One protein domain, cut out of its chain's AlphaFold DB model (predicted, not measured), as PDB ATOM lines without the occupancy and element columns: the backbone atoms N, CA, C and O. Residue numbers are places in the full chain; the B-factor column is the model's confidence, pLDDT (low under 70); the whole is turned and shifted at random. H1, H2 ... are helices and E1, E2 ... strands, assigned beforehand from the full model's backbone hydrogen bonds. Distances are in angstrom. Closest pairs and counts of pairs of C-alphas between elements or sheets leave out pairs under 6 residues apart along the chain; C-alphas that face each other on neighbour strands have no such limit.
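What this domain is: This is residues 451 to 604 of the 1254 residues of the protein "DNA (Cytosine-5-)-methyltransferase" of Exophiala dermatitidis (strain ATCC 34100 / CBS 525.76 / NIH/UT8656) (UniProt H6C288). A strongly twisted sheet rolls up into a small, nearly closed barrel: E2, E3, E4, E5 and E8 make most of the wall, and E6, beside E2, runs on into E7, beside E8, to bring the ring round. H1 lies across one end of this barrel, H2 sits at the far end of E3, the hairpin of E2 and E3 reaches beyond the ring, and the short E9 adds to E8. The small strand E1, the first named element of the printed part, and the long loop of residues 521 to 541 extend to one side of the barrel. The printed part has 154 residues, with two named helices and nine named strands: along the chain E1 comes first, then the helices H1 and H2, then the strands E2 to E9; the class is mixed, helices and strands, with under half of the residues in named elements, and the sheet is branched, with both parallel and antiparallel neighbour pairs. The whole is compact, with a radius of gyration of the C-alphas of 15.3 A and spans of 44 by 38 by 34 A.

Where its parts are: Begin with the sheet and find C-alpha 488 at (29.323, -33.506, 46.404), where E2 starts; it runs to residue 495, 21.4 A away. E3, residues 498 to 509, is 26.1 A long and bends by 91 degrees at residue 506. E4 is residues 514 to 520, 17.9 A, and E5 is residues 542 to 549, 19.3 A, bending by 55 degrees at residue 546. Next come E6, residues 559 to 563, and E7, residues 565 to 567. E8, residues 578 to 585, is 20.6 A long and bends by 62 degrees at residue 581; E9, residues 590 to 592, ends at C-alpha 592, (17.648, -27.064, 61.018). Go back to residues 458 to 460 for E1, then to C-alpha 461 at (29.297, -18.954, 43.747), where H1 starts its 16.2 A run to residue 472. H2 is residues 481 to 484.

How they stand to each other: Start at the meander E2 E3 E4 E5, each strand the antiparallel neighbour of the one before. In the hairpin of E2 and E3, look for N 491 and O 502, 2.9 A apart. On the other side of E2 is antiparallel E6, with N 490 and O 561 at 2.8 A. E3 and E4 bring N 505 and O 517 to 2.9 A, and E4 and E5 bring N 520 and O 544 to 2.9 A. E8 is parallel to E5, with N 545 and O 582 at 2.8 A. On the other side of E8 are parallel E7, with N 580 and O 566 at 2.9 A, and antiparallel E9, with N 583 and O 592 at 2.8 A. The closest C-alphas of E2 and E7, those of Val 488 and Ala 565, are 6.3 A apart. H1 is on the sheet at a height of 8.1 A, over E2 and E3 and only just not over E5, on which 2 of its C-alphas fall. It runs slantwise to the strands, at 54 degrees to E2 on the local plane; its closest C-alphas to E3 are Gly 470 and Phe 501, 6.3 A. H2 is on the sheet too, over none of its strands, with the C-alphas of Arg 482 and Ala 509 closest at 5.0 A. In H1, 7 of 8 O i to N i+4 pairs are within hydrogen-bond range; H2 is too short for such a pair. E1 pairs with no named strand, but residues 451 to 452 pair antiparallel with its residues 458 to 459.

The domain as a whole: The two C-alphas farthest apart, those of Gly 456 and Leu 604, are 46.6 A from each other. The printed part has no cut. The link from E4 to E5, 21 residues, is long. The mean pLDDT of the printed part is 85.7; residues 456, 479, 494, 496, 551 to 552 and 601 to 604 are under 70.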
ATOM      1  N   VAL A 451      30.040 -13.914  42.454       82.38
ATOM      2  CA  VAL A 451      30.572 -13.643  41.113       82.38
ATOM      3  C   VAL A 451      29.797 -12.478  40.493       82.38
ATOM      4  O   VAL A 451      28.572 -12.418  40.596       82.38
ATOM      5  N   THR A 452      30.504 -11.538  39.865       81.88
ATOM      6  CA  THR A 452      29.880 -10.459  39.084       81.88
ATOM      7  C   THR A 452      29.690 -10.929  37.644       81.88
ATOM      8  O   THR A 452      30.664 -11.330  37.005       81.88
ATOM      9  N   ILE A 453      28.457 -10.875  37.147       80.12
ATOM     10  CA  ILE A 453      28.087 -11.233  35.768       80.12
ATOM     11  C   ILE A 453      28.144 -10.010  34.833       80.12
ATOM     12  O   ILE A 453      28.376  -8.881  35.270       80.12
ATOM     13  N   ALA A 454      28.046 -10.242  33.520       73.31
ATOM     14  CA  ALA A 454      28.435  -9.275  32.482       73.31
ATOM     15  C   ALA A 454      27.561  -8.003  32.399       73.31
ATOM     16  O   ALA A 454      27.995  -6.998  31.839       73.31
ATOM     17  N   ASP A 455      26.358  -8.041  32.965       71.88
ATOM     18  CA  ASP A 455      25.421  -6.922  33.127       71.88
ATOM     19  C   ASP A 455      25.692  -6.067  34.387       71.88
ATOM     20  O   ASP A 455      25.104  -5.000  34.554       71.88
ATOM     21  N   GLY A 456      26.597  -6.513  35.268       66.75
ATOM     22  CA  GLY A 456      26.868  -5.916  36.578       66.75
ATOM     23  C   GLY A 456      26.100  -6.559  37.741       66.75
ATOM     24  O   GLY A 456      26.311  -6.166  38.893       66.75
ATOM     25  N   GLY A 457      25.251  -7.557  37.475       70.00
ATOM     26  CA  GLY A 457      24.582  -8.365  38.490       70.00
ATOM     27  C   GLY A 457      25.568  -9.167  39.348       70.00
ATOM     28  O   GLY A 457      26.739  -9.342  39.004       70.00
ATOM     29  N   ARG A 458      25.103  -9.668  40.501       77.88
ATOM     30  CA  ARG A 458      25.911 -10.509  41.404       77.88
ATOM     31  C   ARG A 458      25.173 -11.785  41.778       77.88
ATOM     32  O   ARG A 458      24.198 -11.731  42.533       77.88
ATOM     33  N   ILE A 459      25.699 -12.902  41.286       84.75
ATOM     34  CA  ILE A 459      25.229 -14.269  41.515       84.75
ATOM     35  C   ILE A 459      26.069 -14.947  42.611       84.75
ATOM     36  O   ILE A 459      27.235 -14.601  42.830       84.75
ATOM     37  N   SER A 460      25.482 -15.895  43.342       89.75
ATOM     38  CA  SER A 460      26.203 -16.700  44.332       89.75
ATOM     39  C   SER A 460      27.183 -17.661  43.639       89.75
ATOM     40  O   SER A 460      26.880 -18.198  42.572       89.75
ATOM     41  N   ARG A 461      28.357 -17.924  44.233       91.19
ATOM     42  CA  ARG A 461      29.297 -18.954  43.747       91.19
ATOM     43  C   ARG A 461      28.614 -20.315  43.578       91.19
ATOM     44  O   ARG A 461      28.918 -21.018  42.622       91.19
ATOM     45  N   ALA A 462      27.676 -20.658  44.463       92.12
ATOM     46  CA  ALA A 462      26.896 -21.891  44.387       92.12
ATOM     47  C   ALA A 462      25.987 -21.963  43.145       92.12
ATOM     48  O   ALA A 462      25.941 -23.008  42.502       92.12
ATOM     49  N   ALA A 463      25.298 -20.885  42.759       91.19
ATOM     50  CA  ALA A 463      24.499 -20.891  41.530       91.19
ATOM     51  C   ALA A 463      25.396 -20.829  40.279       91.19
ATOM     52  O   ALA A 463      25.227 -21.626  39.362       91.19
ATOM     53  N   TRP A 464      26.440 -19.994  40.293       92.19
ATOM     54  CA  TRP A 464      27.382 -19.860  39.175       92.19
ATOM     55  C   TRP A 464      28.123 -21.168  38.828       92.19
ATOM     56  O   TRP A 464      28.303 -21.486  37.658       92.19
ATOM     57  N   ILE A 465      28.520 -21.969  39.826       93.12
ATOM     58  CA  ILE A 465      29.127 -23.297  39.600       93.12
ATOM     59  C   ILE A 465      28.141 -24.269  38.919       93.12
ATOM     60  O   ILE A 465      28.575 -25.157  38.179       93.12
ATOM     61  N   LEU A 466      26.834 -24.114  39.164       92.81
ATOM     62  CA  LEU A 466      25.780 -24.938  38.566       92.81
ATOM     63  C   LEU A 466      25.527 -24.537  37.107       92.81
ATOM     64  O   LEU A 466      25.440 -25.413  36.250       92.81
ATOM     65  N   GLU A 467      25.503 -23.233  36.823       91.12
ATOM     66  CA  GLU A 467      25.456 -22.677  35.463       91.12
ATOM     67  C   GLU A 467      26.684 -23.102  34.640       91.12
ATOM     68  O   GLU A 467      26.524 -23.708  33.584       91.12
ATOM     69  N   GLU A 468      27.906 -22.904  35.156       91.50
ATOM     70  CA  GLU A 468      29.164 -23.306  34.498       91.50
ATOM     71  C   GLU A 468      29.185 -24.815  34.172       91.50
ATOM     72  O   GLU A 468      29.628 -25.234  33.100       91.50
ATOM     73  N   ALA A 469      28.674 -25.657  35.080       89.75
ATOM     74  CA  ALA A 469      28.555 -27.096  34.848       89.75
ATOM     75  C   ALA A 469      27.476 -27.450  33.807       89.75
ATOM     76  O   ALA A 469      27.658 -28.406  33.046       89.75
ATOM     77  N   GLY A 470      26.381 -26.686  33.757       88.12
ATOM     78  CA  GLY A 470      25.294 -26.850  32.794       88.12
ATOM     79  C   GLY A 470      25.666 -26.419  31.374       88.12
ATOM     80  O   GLY A 470      25.373 -27.145  30.424       88.12
ATOM     81  N   GLU A 471      26.385 -25.301  31.225       88.19
ATOM     82  CA  GLU A 471      26.957 -24.856  29.946       88.19
ATOM     83  C   GLU A 471      27.991 -25.855  29.410       88.19
ATOM     84  O   GLU A 471      28.023 -26.149  28.213       88.19
ATOM     85  N   ALA A 472      28.832 -26.412  30.290       88.81
ATOM     86  CA  ALA A 472      29.846 -27.386  29.903       88.81
ATOM     87  C   ALA A 472      29.244 -28.755  29.529       88.81
ATOM     88  O   ALA A 472      29.640 -29.339  28.518       88.81
ATOM     89  N   ASN A 473      28.324 -29.285  30.351       88.31
ATOM     90  CA  ASN A 473      27.611 -30.561  30.162       88.31
ATOM     91  C   ASN A 473      28.522 -31.776  29.832       88.31
ATOM     92  O   ASN A 473      28.129 -32.714  29.132       88.31
ATOM     93  N   GLN A 474      29.770 -31.771  30.316       85.50
ATOM     94  CA  GLN A 474      30.758 -32.815  30.021       85.50
ATOM     95  C   GLN A 474      30.690 -33.932  31.066       85.50
ATOM     96  O   GLN A 474      30.755 -33.667  32.261       85.50
ATOM     97  N   ARG A 475      30.597 -35.195  30.633       85.38
ATOM     98  CA  ARG A 475      30.636 -36.350  31.549       85.38
ATOM     99  C   ARG A 475      32.012 -36.485  32.203       85.38
ATOM    100  O   ARG A 475      33.027 -36.526  31.505       85.38
ATOM    101  N   VAL A 476      32.042 -36.628  33.526       87.31
ATOM    102  CA  VAL A 476      33.279 -36.880  34.281       87.31
ATOM    103  C   VAL A 476      33.662 -38.360  34.173       87.31
ATOM    104  O   VAL A 476      32.826 -39.239  34.355       87.31
ATOM    105  N   TYR A 477      34.938 -38.661  33.911       82.88
ATOM    106  CA  TYR A 477      35.443 -40.035  34.001       82.88
ATOM    107  C   TYR A 477      35.757 -40.398  35.457       82.88
ATOM    108  O   TYR A 477      36.567 -39.733  36.101       82.88
ATOM    109  N   ILE A 478      35.144 -41.473  35.961       80.38
ATOM    110  CA  ILE A 478      35.216 -41.878  37.371       80.38
ATOM    111  C   ILE A 478      35.900 -43.255  37.465       80.38
ATOM    112  O   ILE A 478      35.270 -44.262  37.141       80.38
ATOM    113  N   PRO A 479      37.177 -43.342  37.899       69.88
ATOM    114  CA  PRO A 479      37.923 -44.608  37.916       69.88
ATOM    115  C   PRO A 479      37.355 -45.663  38.878       69.88
ATOM    116  O   PRO A 479      37.496 -46.861  38.640       69.88
ATOM    117  N   ASN A 480      36.734 -45.219  39.973       76.25
ATOM    118  CA  ASN A 480      36.123 -46.059  40.999       76.25
ATOM    119  C   ASN A 480      34.979 -45.284  41.669       76.25
ATOM    120  O   ASN A 480      35.218 -44.332  42.407       76.25
ATOM    121  N   GLY A 481      33.731 -45.701  41.436       70.56
ATOM    122  CA  GLY A 481      32.554 -45.006  41.970       70.56
ATOM    123  C   GLY A 481      32.512 -44.922  43.499       70.56
ATOM    124  O   GLY A 481      31.960 -43.967  44.033       70.56
ATOM    125  N   ARG A 482      33.138 -45.863  44.225       75.44
ATOM    126  CA  ARG A 482      33.117 -45.884  45.702       75.44
ATOM    127  C   ARG A 482      33.732 -44.632  46.325       75.44
ATOM    128  O   ARG A 482      33.242 -44.187  47.363       75.44
ATOM    129  N   ASP A 483      34.737 -44.058  45.669       81.75
ATOM    130  CA  ASP A 483      35.522 -42.923  46.169       81.75
ATOM    131  C   ASP A 483      34.730 -41.599  46.135       81.75
ATOM    132  O   ASP A 483      35.166 -40.599  46.695       81.75
ATOM    133  N   LEU A 484      33.531 -41.602  45.537       86.69
ATOM    134  CA  LEU A 484      32.561 -40.504  45.609       86.69
ATOM    135  C   LEU A 484      31.835 -40.426  46.963       86.69
ATOM    136  O   LEU A 484      31.172 -39.428  47.234       86.69
ATOM    137  N   THR A 485      31.875 -41.479  47.786       89.19
ATOM    138  CA  THR A 485      31.047 -41.580  49.000       89.19
ATOM    139  C   THR A 485      31.417 -40.493  50.012       89.19
ATOM    140  O   THR A 485      32.552 -40.424  50.471       89.19
ATOM    141  N   GLY A 486      30.443 -39.658  50.380       88.00
ATOM    142  CA  GLY A 486      30.626 -38.474  51.221       88.00
ATOM    143  C   GLY A 486      30.906 -37.176  50.451       88.00
ATOM    144  O   GLY A 486      30.804 -36.107  51.048       88.00
ATOM    145  N   GLY A 487      31.204 -37.247  49.150       91.25
ATOM    146  CA  GLY A 487      31.451 -36.088  48.289       91.25
ATOM    147  C   GLY A 487      30.182 -35.424  47.742       91.25
ATOM    148  O   GLY A 487      29.070 -35.950  47.859       91.25
ATOM    149  N   VAL A 488      30.369 -34.260  47.111       94.69
ATOM    150  CA  VAL A 488      29.323 -33.506  46.404       94.69
ATOM    151  C   VAL A 488      29.560 -33.574  44.896       94.69
ATOM    152  O   VAL A 488      30.679 -33.401  44.410       94.69
ATOM    153  N   VAL A 489      28.491 -33.825  44.147       94.62
ATOM    154  CA  VAL A 489      28.497 -33.906  42.683       94.62
ATOM    155  C   VAL A 489      27.365 -33.071  42.092       94.62
ATOM    156  O   VAL A 489      26.362 -32.819  42.760       94.62
ATOM    157  N   ILE A 490      27.518 -32.665  40.834       94.94
ATOM    158  CA  ILE A 490      26.429 -32.136  40.009       94.94
ATOM    159  C   ILE A 490      26.002 -33.240  39.054       94.94
ATOM    160  O   ILE A 490      26.816 -33.758  38.281       94.94
ATOM    161  N   LEU A 491      24.724 -33.586  39.133       92.38
ATOM    162  CA  LEU A 491      24.060 -34.559  38.281       92.38
ATOM    163  C   LEU A 491      23.245 -33.839  37.211       92.38
ATOM    164  O   LEU A 491      22.643 -32.800  37.482       92.38
ATOM    165  N   ARG A 492      23.186 -34.433  36.021       89.94
ATOM    166  CA  ARG A 492      22.230 -34.078  34.975       89.94
ATOM    167  C   ARG A 492      20.979 -34.949  35.094       89.94
ATOM    168  O   ARG A 492      21.075 -36.169  34.999       89.94
ATOM    169  N   ALA A 493      19.817 -34.325  35.226       77.75
ATOM    170  CA  ALA A 493      18.516 -34.967  35.084       77.75
ATOM    171  C   ALA A 493      17.958 -34.747  33.665       77.75
ATOM    172  O   ALA A 493      18.164 -33.701  33.049       77.75
ATOM    173  N   THR A 494      17.228 -35.730  33.137       68.62
ATOM    174  CA  THR A 494      16.411 -35.570  31.923       68.62
ATOM    175  C   THR A 494      15.041 -35.011  32.288       68.62
ATOM    176  O   THR A 494      14.236 -35.726  32.884       68.62
ATOM    177  N   SER A 495      14.769 -33.768  31.894       71.00
ATOM    178  CA  SER A 495      13.469 -33.104  32.028       71.00
ATOM    179  C   SER A 495      12.814 -32.926  30.647       71.00
ATOM    180  O   SER A 495      13.535 -32.837  29.647       71.00
ATOM    181  N   PRO A 496      11.472 -32.857  30.526       65.62
ATOM    182  CA  PRO A 496      10.805 -32.605  29.243       65.62
ATOM    183  C   PRO A 496      11.200 -31.273  28.581       65.62
ATOM    184  O   PRO A 496      11.087 -31.134  27.367       65.62
ATOM    185  N   THR A 497      11.673 -30.307  29.372       71.75
ATOM    186  CA  THR A 497      12.132 -28.978  28.936       71.75
ATOM    187  C   THR A 497      13.612 -28.934  28.540       71.75
ATOM    188  O   THR A 497      14.045 -27.960  27.926       71.75
ATOM    189  N   GLY A 498      14.401 -29.968  28.861       72.62
ATOM    190  CA  GLY A 498      15.839 -30.024  28.586       72.62
ATOM    191  C   GLY A 498      16.641 -30.820  29.627       72.62
ATOM    192  O   GLY A 498      16.074 -31.505  30.480       72.62
ATOM    193  N   PRO A 499      17.984 -30.770  29.571       77.06
ATOM    194  CA  PRO A 499      18.825 -31.271  30.651       77.06
ATOM    195  C   PRO A 499      18.775 -30.299  31.839       77.06
ATOM    196  O   PRO A 499      19.267 -29.177  31.748       77.06
ATOM    197  N   GLU A 500      18.209 -30.739  32.960       86.06
ATOM    198  CA  GLU A 500      18.285 -30.016  34.233       86.06
ATOM    199  C   GLU A 500      19.538 -30.446  35.006       86.06
ATOM    200  O   GLU A 500      20.022 -31.570  34.852       86.06
ATOM    201  N   PHE A 501      20.069 -29.568  35.856       91.62
ATOM    202  CA  PHE A 501      21.269 -29.840  36.649       91.62
ATOM    203  C   PHE A 501      20.976 -29.640  38.134       91.62
ATOM    204  O   PHE A 501      20.267 -28.714  38.522       91.62
ATOM    205  N   SER A 502      21.493 -30.523  38.987       92.06
ATOM    206  CA  SER A 502      21.225 -30.481  40.429       92.06
ATOM    207  C   SER A 502      22.410 -30.966  41.249       92.06
ATOM    208  O   SER A 502      23.087 -31.933  40.889       92.06
ATOM    209  N   TYR A 503      22.638 -30.308  42.385       95.44
ATOM    210  CA  TYR A 503      23.628 -30.736  43.362       95.44
ATOM    211  C   TYR A 503      23.142 -31.950  44.155       95.44
ATOM    212  O   TYR A 503      21.975 -32.063  44.534       95.44
ATOM    213  N   ALA A 504      24.070 -32.846  44.467       94.06
ATOM    214  CA  ALA A 504      23.786 -34.073  45.185       94.06
ATOM    215  C   ALA A 504      24.941 -34.453  46.116       94.06
ATOM    216  O   ALA A 504      26.105 -34.463  45.716       94.06
ATOM    217  N   TRP A 505      24.608 -34.810  47.357       93.81
ATOM    218  CA  TRP A 505      25.543 -35.412  48.305       93.81
ATOM    219  C   TRP A 505      25.446 -36.937  48.245       93.81
ATOM    220  O   TRP A 505      24.367 -37.514  48.421       93.81
ATOM    221  N   VAL A 506      26.571 -37.606  48.000       91.25
ATOM    222  CA  VAL A 506      26.614 -39.051  47.744       91.25
ATOM    223  C   VAL A 506      26.673 -39.827  49.063       91.25
ATOM    224  O   VAL A 506      27.749 -40.063  49.610       91.25
ATOM    225  N   ARG A 507      25.519 -40.290  49.565       87.50
ATOM    226  CA  ARG A 507      25.439 -41.077  50.818       87.50
ATOM    227  C   ARG A 507      26.217 -42.399  50.731       87.50
ATOM    228  O   ARG A 507      26.657 -42.930  51.744       87.50
ATOM    229  N   LYS A 508      26.253 -42.987  49.527       85.94
ATOM    230  CA  LYS A 508      26.754 -44.333  49.213       85.94
ATOM    231  C   LYS A 508      26.834 -44.484  47.696       85.94
ATOM    232  O   LYS A 508      25.833 -44.260  47.014       85.94
ATOM    233  N   ALA A 509      27.974 -44.943  47.195       86.06
ATOM    234  CA  ALA A 509      28.161 -45.281  45.788       86.06
ATOM    235  C   ALA A 509      28.510 -46.764  45.584       86.06
ATOM    236  O   ALA A 509      29.195 -47.388  46.398       86.06
ATOM    237  N   THR A 510      28.049 -47.326  44.469       82.62
ATOM    238  CA  THR A 510      28.464 -48.633  43.945       82.62
ATOM    239  C   THR A 510      29.260 -48.442  42.645       82.62
ATOM    240  O   THR A 510      29.636 -47.328  42.286       82.62
ATOM    241  N   THR A 511      29.560 -49.525  41.926       77.81
ATOM    242  CA  THR A 511      30.177 -49.465  40.588       77.81
ATOM    243  C   THR A 511      29.182 -49.172  39.460       77.81
ATOM    244  O   THR A 511      29.609 -49.035  38.320       77.81
ATOM    245  N   GLN A 512      27.877 -49.131  39.745       81.31
ATOM    246  CA  GLN A 512      26.814 -48.944  38.744       81.31
ATOM    247  C   GLN A 512      25.749 -47.923  39.166       81.31
ATOM    248  O   GLN A 512      25.027 -47.424  38.311       81.31
ATOM    249  N   THR A 513      25.648 -47.613  40.460       86.38
ATOM    250  CA  THR A 513      24.540 -46.851  41.047       86.38
ATOM    251  C   THR A 513      25.021 -45.947  42.178       86.38
ATOM    252  O   THR A 513      25.942 -46.284  42.929       86.38
ATOM    253  N   LEU A 514      24.388 -44.788  42.309       87.19
ATOM    254  CA  LEU A 514      24.566 -43.825  43.385       87.19
ATOM    255  C   LEU A 514      23.259 -43.720  44.164       87.19
ATOM    256  O   LEU A 514      22.175 -43.689  43.582       87.19
ATOM    257  N   HIS A 515      23.371 -43.588  45.482       87.00
ATOM    258  CA  HIS A 515      22.277 -43.096  46.306       87.00
ATOM    259  C   HIS A 515      22.671 -41.715  46.835       87.00
ATOM    260  O   HIS A 515      23.742 -41.553  47.426       87.00
ATOM    261  N   VAL A 516      21.805 -40.720  46.661       88.88
ATOM    262  CA  VAL A 516      22.109 -39.319  46.976       88.88
ATOM    263  C   VAL A 516      21.058 -38.679  47.878       88.88
ATOM    264  O   VAL A 516      19.903 -39.112  47.921       88.88
ATOM    265  N   VAL A 517      21.471 -37.677  48.653       90.38
ATOM    266  CA  VAL A 517      20.581 -36.633  49.187       90.38
ATOM    267  C   VAL A 517      20.682 -35.452  48.231       90.38
ATOM    268  O   VAL A 517      21.797 -35.065  47.872       90.38
ATOM    269  N   TRP A 518      19.555 -34.884  47.816       92.50
ATOM    270  CA  TRP A 518      19.574 -33.690  46.974       92.50
ATOM    271  C   TRP A 518      20.031 -32.479  47.786       92.50
ATOM    272  O   TRP A 518      19.602 -32.292  48.928       92.50
ATOM    273  N   LEU A 519      20.907 -31.665  47.201       94.75
ATOM    274  CA  LEU A 519      21.281 -30.369  47.750       94.75
ATOM    275  C   LEU A 519      20.625 -29.267  46.918       94.75
ATOM    276  O   LEU A 519      20.499 -29.394  45.701       94.75
ATOM    277  N   ILE A 520      20.218 -28.193  47.581       93.62
ATOM    278  CA  ILE A 520      19.477 -27.078  46.984       93.62
ATOM    279  C   ILE A 520      20.178 -25.750  47.268       93.62
ATOM    280  O   ILE A 520      20.935 -25.624  48.241       93.62
ATOM    281  N   LEU A 521      19.934 -24.761  46.409       93.50
ATOM    282  CA  LEU A 521      20.478 -23.420  46.575       93.50
ATOM    283  C   LEU A 521      19.696 -22.665  47.667       93.50
ATOM    284  O   LEU A 521      18.522 -22.956  47.912       93.50
ATOM    285  N   PRO A 522      20.293 -21.639  48.303       91.94
ATOM    286  CA  PRO A 522      19.578 -20.793  49.260       91.94
ATOM    287  C   PRO A 522      18.322 -20.131  48.656       91.94
ATOM    288  O   PRO A 522      17.341 -19.919  49.373       91.94
ATOM    289  N   SER A 523      18.339 -19.860  47.344       89.69
ATOM    290  CA  SER A 523      17.233 -19.334  46.524       89.69
ATOM    291  C   SER A 523      15.983 -20.215  46.494       89.69
ATOM    292  O   SER A 523      14.892 -19.712  46.231       89.69
ATOM    293  N   ASP A 524      16.125 -21.501  46.808       90.44
ATOM    294  CA  ASP A 524      15.077 -22.514  46.640       90.44
ATOM    295  C   ASP A 524      14.419 -22.854  47.997       90.44
ATOM    296  O   ASP A 524      13.665 -23.818  48.142       90.44
ATOM    297  N   THR A 525      14.739 -22.059  49.023       92.88
ATOM    298  CA  THR A 525      14.306 -22.216  50.418       92.88
ATOM    299  C   THR A 525      13.527 -20.984  50.896       92.88
ATOM    300  O   THR A 525      13.323 -20.020  50.162       92.88
ATOM    301  N   ILE A 526      13.160 -20.951  52.180       92.38
ATOM    302  CA  ILE A 526      12.645 -19.740  52.845       92.38
ATOM    303  C   ILE A 526      13.641 -18.555  52.889       92.38
ATOM    304  O   ILE A 526      13.219 -17.438  53.184       92.38
ATOM    305  N   CYS A 527      14.927 -18.770  52.571       91.88
ATOM    306  CA  CYS A 527      15.924 -17.715  52.327       91.88
ATOM    307  C   CYS A 527      15.880 -17.153  50.888       91.88
ATOM    308  O   CYS A 527      16.611 -16.222  50.558       91.88
ATOM    309  N   GLY A 528      15.067 -17.725  50.004       86.12
ATOM    310  CA  GLY A 528      14.984 -17.341  48.603       86.12
ATOM    311  C   GLY A 528      13.697 -16.614  48.248       86.12
ATOM    312  O   GLY A 528      12.683 -16.714  48.944       86.12
ATOM    313  N   SER A 529      13.705 -15.885  47.137       83.94
ATOM    314  CA  SER A 529      12.491 -15.301  46.570       83.94
ATOM    315  C   SER A 529      12.624 -15.142  45.053       83.94
ATOM    316  O   SER A 529      13.245 -14.173  44.628       83.94
ATOM    317  N   PRO A 530      12.022 -16.038  44.246       77.69
ATOM    318  CA  PRO A 530      12.124 -15.995  42.782       77.69
ATOM    319  C   PRO A 530      11.718 -14.654  42.151       77.69
ATOM    320  O   PRO A 530      12.341 -14.214  41.197       77.69
ATOM    321  N   ASP A 531      10.717 -13.979  42.719       83.25
ATOM    322  CA  ASP A 531      10.172 -12.703  42.228       83.25
ATOM    323  C   ASP A 531      10.588 -11.491  43.103       83.25
ATOM    324  O   ASP A 531       9.786 -10.594  43.373       83.25
ATOM    325  N   ASP A 532      11.829 -11.479  43.623       86.50
ATOM    326  CA  ASP A 532      12.368 -10.365  44.436       86.50
ATOM    327  C   ASP A 532      13.909 -10.324  44.515       86.50
ATOM    328  O   ASP A 532      14.509 -10.757  45.503       86.50
ATOM    329  N   ASP A 533      14.554  -9.728  43.509       84.88
ATOM    330  CA  ASP A 533      16.020  -9.571  43.436       84.88
ATOM    331  C   ASP A 533      16.638  -8.809  44.622       84.88
ATOM    332  O   ASP A 533      17.857  -8.836  44.829       84.88
ATOM    333  N   ALA A 534      15.827  -8.099  45.412       87.81
ATOM    334  CA  ALA A 534      16.290  -7.400  46.601       87.81
ATOM    335  C   ALA A 534      16.511  -8.331  47.809       87.81
ATOM    336  O   ALA A 534      17.197  -7.928  48.749       87.81
ATOM    337  N   VAL A 535      16.001  -9.570  47.784       90.25
ATOM    338  CA  VAL A 535      16.319 -10.594  48.792       90.25
ATOM    339  C   VAL A 535      17.668 -11.236  48.459       90.25
ATOM    340  O   VAL A 535      17.842 -11.866  47.420       90.25
ATOM    341  N   LEU A 536      18.632 -11.105  49.369       87.25
ATOM    342  CA  LEU A 536      19.981 -11.646  49.237       87.25
ATOM    343  C   LEU A 536      20.329 -12.533  50.437       87.25
ATOM    344  O   LEU A 536      20.441 -12.055  51.569       87.25
ATOM    345  N   TYR A 537      20.576 -13.821  50.191       91.44
ATOM    346  CA  TYR A 537      21.213 -14.680  51.190       91.44
ATOM    347  C   TYR A 537      22.705 -14.306  51.321       91.44
ATOM    348  O   TYR A 537      23.399 -14.347  50.310       91.44
ATOM    349  N   PRO A 538      23.242 -13.926  52.502       89.00
ATOM    350  CA  PRO A 538      24.581 -13.322  52.578       89.00
ATOM    351  C   PRO A 538      25.799 -14.224  52.322       89.00
ATOM    352  O   PRO A 538      26.912 -13.692  52.249       89.00
ATOM    353  N   MET A 539      25.629 -15.550  52.234       88.38
ATOM    354  CA  MET A 539      26.706 -16.517  51.967       88.38
ATOM    355  C   MET A 539      26.625 -17.002  50.518       88.38
ATOM    356  O   MET A 539      25.658 -17.658  50.135       88.38
ATOM    357  N   GLY A 540      27.638 -16.697  49.706       89.19
ATOM    358  CA  GLY A 540      27.618 -17.031  48.280       89.19
ATOM    359  C   GLY A 540      27.965 -18.489  47.943       89.19
ATOM    360  O   GLY A 540      27.668 -18.945  46.842       89.19
ATOM    361  N   ASN A 541      28.562 -19.239  48.871       92.62
ATOM    362  CA  ASN A 541      29.067 -20.599  48.653       92.62
ATOM    363  C   ASN A 541      28.476 -21.668  49.599       92.62
ATOM    364  O   ASN A 541      29.075 -22.728  49.782       92.62
ATOM    365  N   GLU A 542      27.309 -21.408  50.190       93.38
ATOM    366  CA  GLU A 542      26.585 -22.367  51.038       93.38
ATOM    367  C   GLU A 542      25.503 -23.115  50.242       93.38
ATOM    368  O   GLU A 542      24.746 -22.506  49.483       93.38
ATOM    369  N   LEU A 543      25.402 -24.430  50.455       95.00
ATOM    370  CA  LEU A 543      24.293 -25.276  50.005       95.00
ATOM    371  C   LEU A 543      23.529 -25.860  51.200       95.00
ATOM    372  O   LEU A 543      24.068 -26.030  52.298       95.00
ATOM    373  N   PHE A 544      22.274 -26.228  50.954       95.38
ATOM    374  CA  PHE A 544      21.387 -26.848  51.936       95.38
ATOM    375  C   PHE A 544      21.100 -28.298  51.538       95.38
ATOM    376  O   PHE A 544      20.837 -28.577  50.372       95.38
ATOM    377  N   PHE A 545      21.099 -29.224  52.498       94.56
ATOM    378  CA  PHE A 545      20.477 -30.535  52.308       94.56
ATOM    379  C   PHE A 545      18.959 -30.369  52.154       94.56
ATOM    380  O   PHE A 545      18.354 -29.552  52.849       94.56
ATOM    381  N   SER A 546      18.339 -31.183  51.302       91.06
ATOM    382  CA  SER A 546      16.888 -31.390  51.271       91.06
ATOM    383  C   SER A 546      16.511 -32.665  52.031       91.06
ATOM    384  O   SER A 546      17.260 -33.637  52.090       91.06
ATOM    385  N   ASP A 547      15.289 -32.672  52.550       84.50
ATOM    386  CA  ASP A 547      14.513 -33.852  52.943       84.50
ATOM    387  C   ASP A 547      14.282 -34.891  51.820       84.50
ATOM    388  O   ASP A 547      13.856 -36.013  52.096       84.50
ATOM    389  N   ARG A 548      14.580 -34.565  50.556       83.00
ATOM    390  CA  ARG A 548      14.409 -35.463  49.405       83.00
ATOM    391  C   ARG A 548      15.661 -36.312  49.148       83.00
ATOM    392  O   ARG A 548      16.756 -35.796  48.912       83.00
ATOM    393  N   CYS A 549      15.484 -37.633  49.106       77.88
ATOM    394  CA  CYS A 549      16.497 -38.590  48.654       77.88
ATOM    395  C   CYS A 549      16.209 -39.136  47.247       77.88
ATOM    396  O   CYS A 549      15.069 -39.126  46.787       77.88
ATOM    397  N   SER A 550      17.235 -39.661  46.568       75.69
ATOM    398  CA  SER A 550      17.028 -40.517  45.396       75.69
ATOM    399  C   SER A 550      16.466 -41.874  45.845       75.69
ATOM    400  O   SER A 550      17.210 -42.730  46.337       75.69
ATOM    401  N   CYS A 551      15.154 -42.057  45.711       68.50
ATOM    402  CA  CYS A 551      14.501 -43.346  45.964       68.50
ATOM    403  C   CYS A 551      14.635 -44.317  44.771       68.50
ATOM    404  O   CYS A 551      14.407 -45.512  44.930       68.50
ATOM    405  N   GLU A 552      15.085 -43.813  43.616       69.50
ATOM    406  CA  GLU A 552      15.516 -44.575  42.437       69.50
ATOM    407  C   GLU A 552      17.056 -44.605  42.323       69.50
ATOM    408  O   GLU A 552      17.763 -43.862  43.014       69.50
ATOM    409  N   GLU A 553      17.592 -45.482  41.469       72.12
ATOM    410  CA  GLU A 553      19.038 -45.654  41.279       72.12
ATOM    411  C   GLU A 553      19.608 -44.637  40.279       72.12
ATOM    412  O   GLU A 553      19.358 -44.717  39.079       72.12
ATOM    413  N   VAL A 554      20.430 -43.700  40.760       85.50
ATOM    414  CA  VAL A 554      21.097 -42.709  39.899       85.50
ATOM    415  C   VAL A 554      22.359 -43.327  39.275       85.50
ATOM    416  O   VAL A 554      23.220 -43.801  40.023       85.50
ATOM    417  N   PRO A 555      22.546 -43.313  37.944       86.50
ATOM    418  CA  PRO A 555      23.766 -43.823  37.323       86.50
ATOM    419  C   PRO A 555      24.947 -42.840  37.508       86.50
ATOM    420  O   PRO A 555      24.778 -41.635  37.311       86.50
ATOM    421  N   PRO A 556      26.177 -43.314  37.802       85.81
ATOM    422  CA  PRO A 556      27.375 -42.461  37.849       85.81
ATOM    423  C   PRO A 556      27.668 -41.716  36.538       85.81
ATOM    424  O   PRO A 556      28.311 -40.669  36.548       85.81
ATOM    425  N   ASP A 557      27.172 -42.253  35.423       86.44
ATOM    426  CA  ASP A 557      27.300 -41.725  34.065       86.44
ATOM    427  C   ASP A 557      26.705 -40.315  33.882       86.44
ATOM    428  O   ASP A 557      27.068 -39.628  32.928       86.44
ATOM    429  N   ASP A 558      25.815 -39.850  34.764       89.44
ATOM    430  CA  ASP A 558      25.214 -38.512  34.670       89.44
ATOM    431  C   ASP A 558      25.840 -37.468  35.612       89.44
ATOM    432  O   ASP A 558      25.344 -36.346  35.711       89.44
ATOM    433  N   ILE A 559      26.988 -37.782  36.230       91.38
ATOM    434  CA  ILE A 559      27.848 -36.776  36.873       91.38
ATOM    435  C   ILE A 559      28.530 -35.909  35.803       91.38
ATOM    436  O   ILE A 559      29.336 -36.395  35.001       91.38
ATOM    437  N   VAL A 560      28.262 -34.600  35.851       93.81
ATOM    438  CA  VAL A 560      28.911 -33.585  34.996       93.81
ATOM    439  C   VAL A 560      29.967 -32.747  35.726       93.81
ATOM    440  O   VAL A 560      30.839 -32.161  35.092       93.81
ATOM    441  N   ARG A 561      29.956 -32.732  37.066       93.25
ATOM    442  CA  ARG A 561      31.024 -32.138  37.889       93.25
ATOM    443  C   ARG A 561      31.138 -32.861  39.227       93.25
ATOM    444  O   ARG A 561      30.126 -33.167  39.851       93.25
ATOM    445  N   ILE A 562      32.364 -33.084  39.693       92.50
ATOM    446  CA  ILE A 562      32.651 -33.376  41.105       92.50
ATOM    447  C   ILE A 562      33.081 -32.049  41.733       92.50
ATOM    448  O   ILE A 562      33.923 -31.357  41.162       92.50
ATOM    449  N   VAL A 563      32.481 -31.670  42.859       93.62
ATOM    450  CA  VAL A 563      32.683 -30.356  43.488       93.62
ATOM    451  C   VAL A 563      33.385 -30.552  44.823       93.62
ATOM    452  O   VAL A 563      32.900 -31.306  45.668       93.62
ATOM    453  N   ASN A 564      34.521 -29.878  45.030       93.19
ATOM    454  CA  ASN A 564      35.186 -29.921  46.329       93.19
ATOM    455  C   ASN A 564      34.377 -29.078  47.321       93.19
ATOM    456  O   ASN A 564      34.247 -27.865  47.140       93.19
ATOM    457  N   ALA A 565      33.788 -29.720  48.325       93.81
ATOM    458  CA  ALA A 565      32.865 -29.081  49.248       93.81
ATOM    459  C   ALA A 565      33.038 -29.623  50.667       93.81
ATOM    460  O   ALA A 565      33.137 -30.831  50.878       93.81
ATOM    461  N   SER A 566      33.022 -28.724  51.648       93.62
ATOM    462  CA  SER A 566      33.123 -29.079  53.066       93.62
ATOM    463  C   SER A 566      31.735 -29.419  53.620       93.62
ATOM    464  O   SER A 566      30.867 -28.554  53.723       93.62
ATOM    465  N   VAL A 567      31.492 -30.697  53.921       91.69
ATOM    466  CA  VAL A 567      30.164 -31.218  54.296       91.69
ATOM    467  C   VAL A 567      30.097 -31.478  55.804       91.69
ATOM    468  O   VAL A 567      30.986 -32.114  56.359       91.69
ATOM    469  N   PHE A 568      29.014 -31.023  56.442       90.62
ATOM    470  CA  PHE A 568      28.833 -30.881  57.898       90.62
ATOM    471  C   PHE A 568      29.745 -29.832  58.562       90.62
ATOM    472  O   PHE A 568      29.844 -29.795  59.784       90.62
ATOM    473  N   GLU A 569      30.364 -28.957  57.767       88.06
ATOM    474  CA  GLU A 569      31.303 -27.923  58.216       88.06
ATOM    475  C   GLU A 569      30.692 -26.521  58.111       88.06
ATOM    476  O   GLU A 569      29.991 -26.202  57.153       88.06
ATOM    477  N   ASP A 570      31.005 -25.646  59.068       85.12
ATOM    478  CA  ASP A 570      30.431 -24.291  59.157       85.12
ATOM    479  C   ASP A 570      30.937 -23.296  58.089       85.12
ATOM    480  O   ASP A 570      30.503 -22.141  58.045       85.12
ATOM    481  N   ARG A 571      31.893 -23.727  57.261       85.81
ATOM    482  CA  ARG A 571      32.560 -22.956  56.202       85.81
ATOM    483  C   ARG A 571      33.284 -23.892  55.237       85.81
ATOM    484  O   ARG A 571      33.595 -25.026  55.588       85.81
ATOM    485  N   ALA A 572      33.639 -23.382  54.061       86.25
ATOM    486  CA  ALA A 572      34.551 -24.073  53.156       86.25
ATOM    487  C   ALA A 572      35.980 -24.131  53.739       86.25
ATOM    488  O   ALA A 572      36.487 -23.145  54.285       86.25
ATOM    489  N   ALA A 573      36.634 -25.284  53.604       85.81
ATOM    490  CA  ALA A 573      38.073 -25.448  53.782       85.81
ATOM    491  C   ALA A 573      38.857 -24.664  52.701       85.81
ATOM    492  O   ALA A 573      38.284 -24.342  51.660       85.81
ATOM    493  N   PRO A 574      40.159 -24.357  52.894       84.56
ATOM    494  CA  PRO A 574      40.928 -23.487  51.986       84.56
ATOM    495  C   PRO A 574      41.056 -23.965  50.529       84.56
ATOM    496  O   PRO A 574      41.492 -23.196  49.675       84.56
ATOM    497  N   ASP A 575      40.731 -25.227  50.260       87.69
ATOM    498  CA  ASP A 575      40.726 -25.893  48.956       87.69
ATOM    499  C   ASP A 575      39.308 -26.210  48.428       87.69
ATOM    500  O   ASP A 575      39.161 -26.603  47.269       87.69
ATOM    501  N   SER A 576      38.271 -26.064  49.261       89.94
ATOM    502  CA  SER A 576      36.867 -26.313  48.904       89.94
ATOM    503  C   SER A 576      36.232 -25.091  48.238       89.94
ATOM    504  O   SER A 576      36.416 -23.962  48.683       89.94
ATOM    505  N   GLU A 577      35.417 -25.314  47.206       91.44
ATOM    506  CA  GLU A 577      34.632 -24.254  46.564       91.44
ATOM    507  C   GLU A 577      33.391 -23.883  47.394       91.44
ATOM    508  O   GLU A 577      33.044 -22.707  47.505       91.44
ATOM    509  N   LEU A 578      32.723 -24.888  47.974       94.38
ATOM    510  CA  LEU A 578      31.427 -24.770  48.656       94.38
ATOM    511  C   LEU A 578      31.450 -25.389  50.066       94.38
ATOM    512  O   LEU A 578      32.385 -26.101  50.438       94.38
ATOM    513  N   PHE A 579      30.386 -25.172  50.839       94.06
ATOM    514  CA  PHE A 579      30.121 -25.916  52.075       94.06
ATOM    515  C   PHE A 579      28.634 -26.238  52.270       94.06
ATOM    516  O   PHE A 579      27.762 -25.605  51.673       94.06
ATOM    517  N   VAL A 580      28.349 -27.254  53.088       94.19
ATOM    518  CA  VAL A 580      26.998 -27.788  53.321       94.19
ATOM    519  C   VAL A 580      26.832 -28.119  54.801       94.19
ATOM    520  O   VAL A 580      27.517 -29.004  55.308       94.19
ATOM    521  N   ARG A 581      25.912 -27.452  55.505       92.75
ATOM    522  CA  ARG A 581      25.716 -27.643  56.963       92.75
ATOM    523  C   ARG A 581      24.265 -27.651  57.441       92.75
ATOM    524  O   ARG A 581      23.990 -28.127  58.536       92.75
ATOM    525  N   SER A 582      23.348 -27.133  56.631       94.06
ATOM    526  CA  SER A 582      21.952 -26.885  57.000       94.06
ATOM    527  C   SER A 582      21.017 -27.825  56.236       94.06
ATOM    528  O   SER A 582      21.268 -28.128  55.074       94.06
ATOM    529  N   LEU A 583      19.927 -28.264  56.865       93.94
ATOM    530  CA  LEU A 583      18.864 -29.084  56.274       93.94
ATOM    531  C   LEU A 583      17.572 -28.276  56.180       93.94
ATOM    532  O   LEU A 583      17.038 -27.836  57.198       93.94
ATOM    533  N   TYR A 584      17.048 -28.137  54.966       94.88
ATOM    534  CA  TYR A 584      15.715 -27.613  54.701       94.88
ATOM    535  C   TYR A 584      14.707 -28.763  54.590       94.88
ATOM    536  O   TYR A 584      14.933 -29.719  53.844       94.88
ATOM    537  N   ARG A 585      13.582 -28.661  55.308       90.75
ATOM    538  CA  ARG A 585      12.417 -29.538  55.105       90.75
ATOM    539  C   ARG A 585      11.316 -28.742  54.412       90.75
ATOM    540  O   ARG A 585      10.773 -27.799  54.993       90.75
ATOM    541  N   HIS A 586      10.989 -29.120  53.180       82.81
ATOM    542  CA  HIS A 586      10.117 -28.349  52.295       82.81
ATOM    543  C   HIS A 586       8.664 -28.316  52.796       82.81
ATOM    544  O   HIS A 586       7.985 -27.301  52.666       82.81
ATOM    545  N   ALA A 587       8.174 -29.407  53.391       81.44
ATOM    546  CA  ALA A 587       6.794 -29.502  53.881       81.44
ATOM    547  C   ALA A 587       6.525 -28.719  55.186       81.44
ATOM    548  O   ALA A 587       5.370 -28.553  55.578       81.44
ATOM    549  N   ASP A 588       7.575 -28.253  55.872       82.25
ATOM    550  CA  ASP A 588       7.497 -27.622  57.200       82.25
ATOM    551  C   ASP A 588       8.001 -26.165  57.239       82.25
ATOM    552  O   ASP A 588       8.000 -25.565  58.317       82.25
ATOM    553  N   GLU A 589       8.449 -25.608  56.102       88.56
ATOM    554  CA  GLU A 589       9.093 -24.282  55.993       88.56
ATOM    555  C   GLU A 589      10.142 -24.039  57.102       88.56
ATOM    556  O   GLU A 589      10.132 -23.026  57.816       88.56
ATOM    557  N   VAL A 590      11.041 -25.017  57.281       94.12
ATOM    558  CA  VAL A 590      12.000 -25.051  58.392       94.12
ATOM    559  C   VAL A 590      13.411 -25.419  57.939       94.12
ATOM    560  O   VAL A 590      13.613 -26.343  57.151       94.12
ATOM    561  N   ILE A 591      14.387 -24.706  58.495       95.38
ATOM    562  CA  ILE A 591      15.823 -24.941  58.359       95.38
ATOM    563  C   ILE A 591      16.359 -25.382  59.727       95.38
ATOM    564  O   ILE A 591      16.208 -24.664  60.716       95.38
ATOM    565  N   THR A 592      16.982 -26.557  59.802       94.50
ATOM    566  CA  THR A 592      17.648 -27.064  61.018       94.50
ATOM    567  C   THR A 592      19.054 -27.555  60.703       94.50
ATOM    568  O   THR A 592      19.448 -27.653  59.545       94.50
ATOM    569  N   ILE A 593      19.803 -27.938  61.733       90.69
ATOM    570  CA  ILE A 593      21.006 -28.755  61.555       90.69
ATOM    571  C   ILE A 593      20.558 -30.201  61.236       90.69
ATOM    572  O   ILE A 593      19.564 -30.651  61.818       90.69
ATOM    573  N   PRO A 594      21.206 -30.917  60.297       89.12
ATOM    574  CA  PRO A 594      20.945 -32.329  60.027       89.12
ATOM    575  C   PRO A 594      21.626 -33.242  61.048       89.12
ATOM    576  O   PRO A 594      22.814 -33.091  61.334       89.12
ATOM    577  N   THR A 595      20.938 -34.294  61.490       81.00
ATOM    578  CA  THR A 595      21.621 -35.488  62.007       81.00
ATOM    579  C   THR A 595      21.963 -36.452  60.865       81.00
ATOM    580  O   THR A 595      21.223 -36.575  59.888       81.00
ATOM    581  N   LYS A 596      23.065 -37.209  60.990       75.00
ATOM    582  CA  LYS A 596      23.443 -38.244  59.998       75.00
ATOM    583  C   LYS A 596      22.358 -39.324  59.822       75.00
ATOM    584  O   LYS A 596      22.263 -39.922  58.755       75.00
ATOM    585  N   SER A 597      21.528 -39.539  60.845       75.19
ATOM    586  CA  SER A 597      20.342 -40.404  60.828       75.19
ATOM    587  C   SER A 597      19.213 -39.878  59.935       75.19
ATOM    588  O   SER A 597      18.678 -40.643  59.136       75.19
ATOM    589  N   GLU A 598      18.869 -38.590  60.020       75.25
ATOM    590  CA  GLU A 598      17.806 -37.977  59.197       75.25
ATOM    591  C   GLU A 598      18.167 -37.913  57.714       75.25
ATOM    592  O   GLU A 598      17.288 -37.909  56.861       75.25
ATOM    593  N   LEU A 599      19.462 -37.904  57.393       80.50
ATOM    594  CA  LEU A 599      19.936 -37.969  56.015       80.50
ATOM    595  C   LEU A 599      19.920 -39.395  55.439       80.50
ATOM    596  O   LEU A 599      20.344 -39.577  54.298       80.50
ATOM    597  N   SER A 600      19.436 -40.409  56.169       74.25
ATOM    598  CA  SER A 600      19.133 -41.741  55.619       74.25
ATOM    599  C   SER A 600      17.811 -41.734  54.823       74.25
ATOM    600  O   SER A 600      17.002 -40.827  54.962       74.25
ATOM    601  N   CYS A 601      17.611 -42.684  53.902       68.31
ATOM    602  CA  CYS A 601      16.472 -42.653  52.970       68.31
ATOM    603  C   CYS A 601      15.398 -43.664  53.392       68.31
ATOM    604  O   CYS A 601      15.520 -44.858  53.106       68.31
ATOM    605  N   GLU A 602      14.342 -43.189  54.059       60.53
ATOM    606  CA  GLU A 602      13.256 -44.043  54.570       60.53
ATOM    607  C   GLU A 602      12.457 -44.759  53.461       60.53
ATOM    608  O   GLU A 602      11.862 -45.798  53.732       60.53
ATOM    609  N   CYS A 603      12.521 -44.299  52.199       59.81
ATOM    610  CA  CYS A 603      11.947 -44.994  51.030       59.81
ATOM    611  C   CYS A 603      12.315 -46.489  50.954       59.81
ATOM    612  O   CYS A 603      11.506 -47.302  50.516       59.81
ATOM    613  N   LEU A 604      13.530 -46.864  51.374       48.25
ATOM    614  CA  LEU A 604      14.011 -48.253  51.323       48.25
ATOM    615  C   LEU A 604      13.603 -49.086  52.555       48.25
ATOM    616  O   LEU A 604      13.918 -50.272  52.636       48.25
TER     617      LEU A 604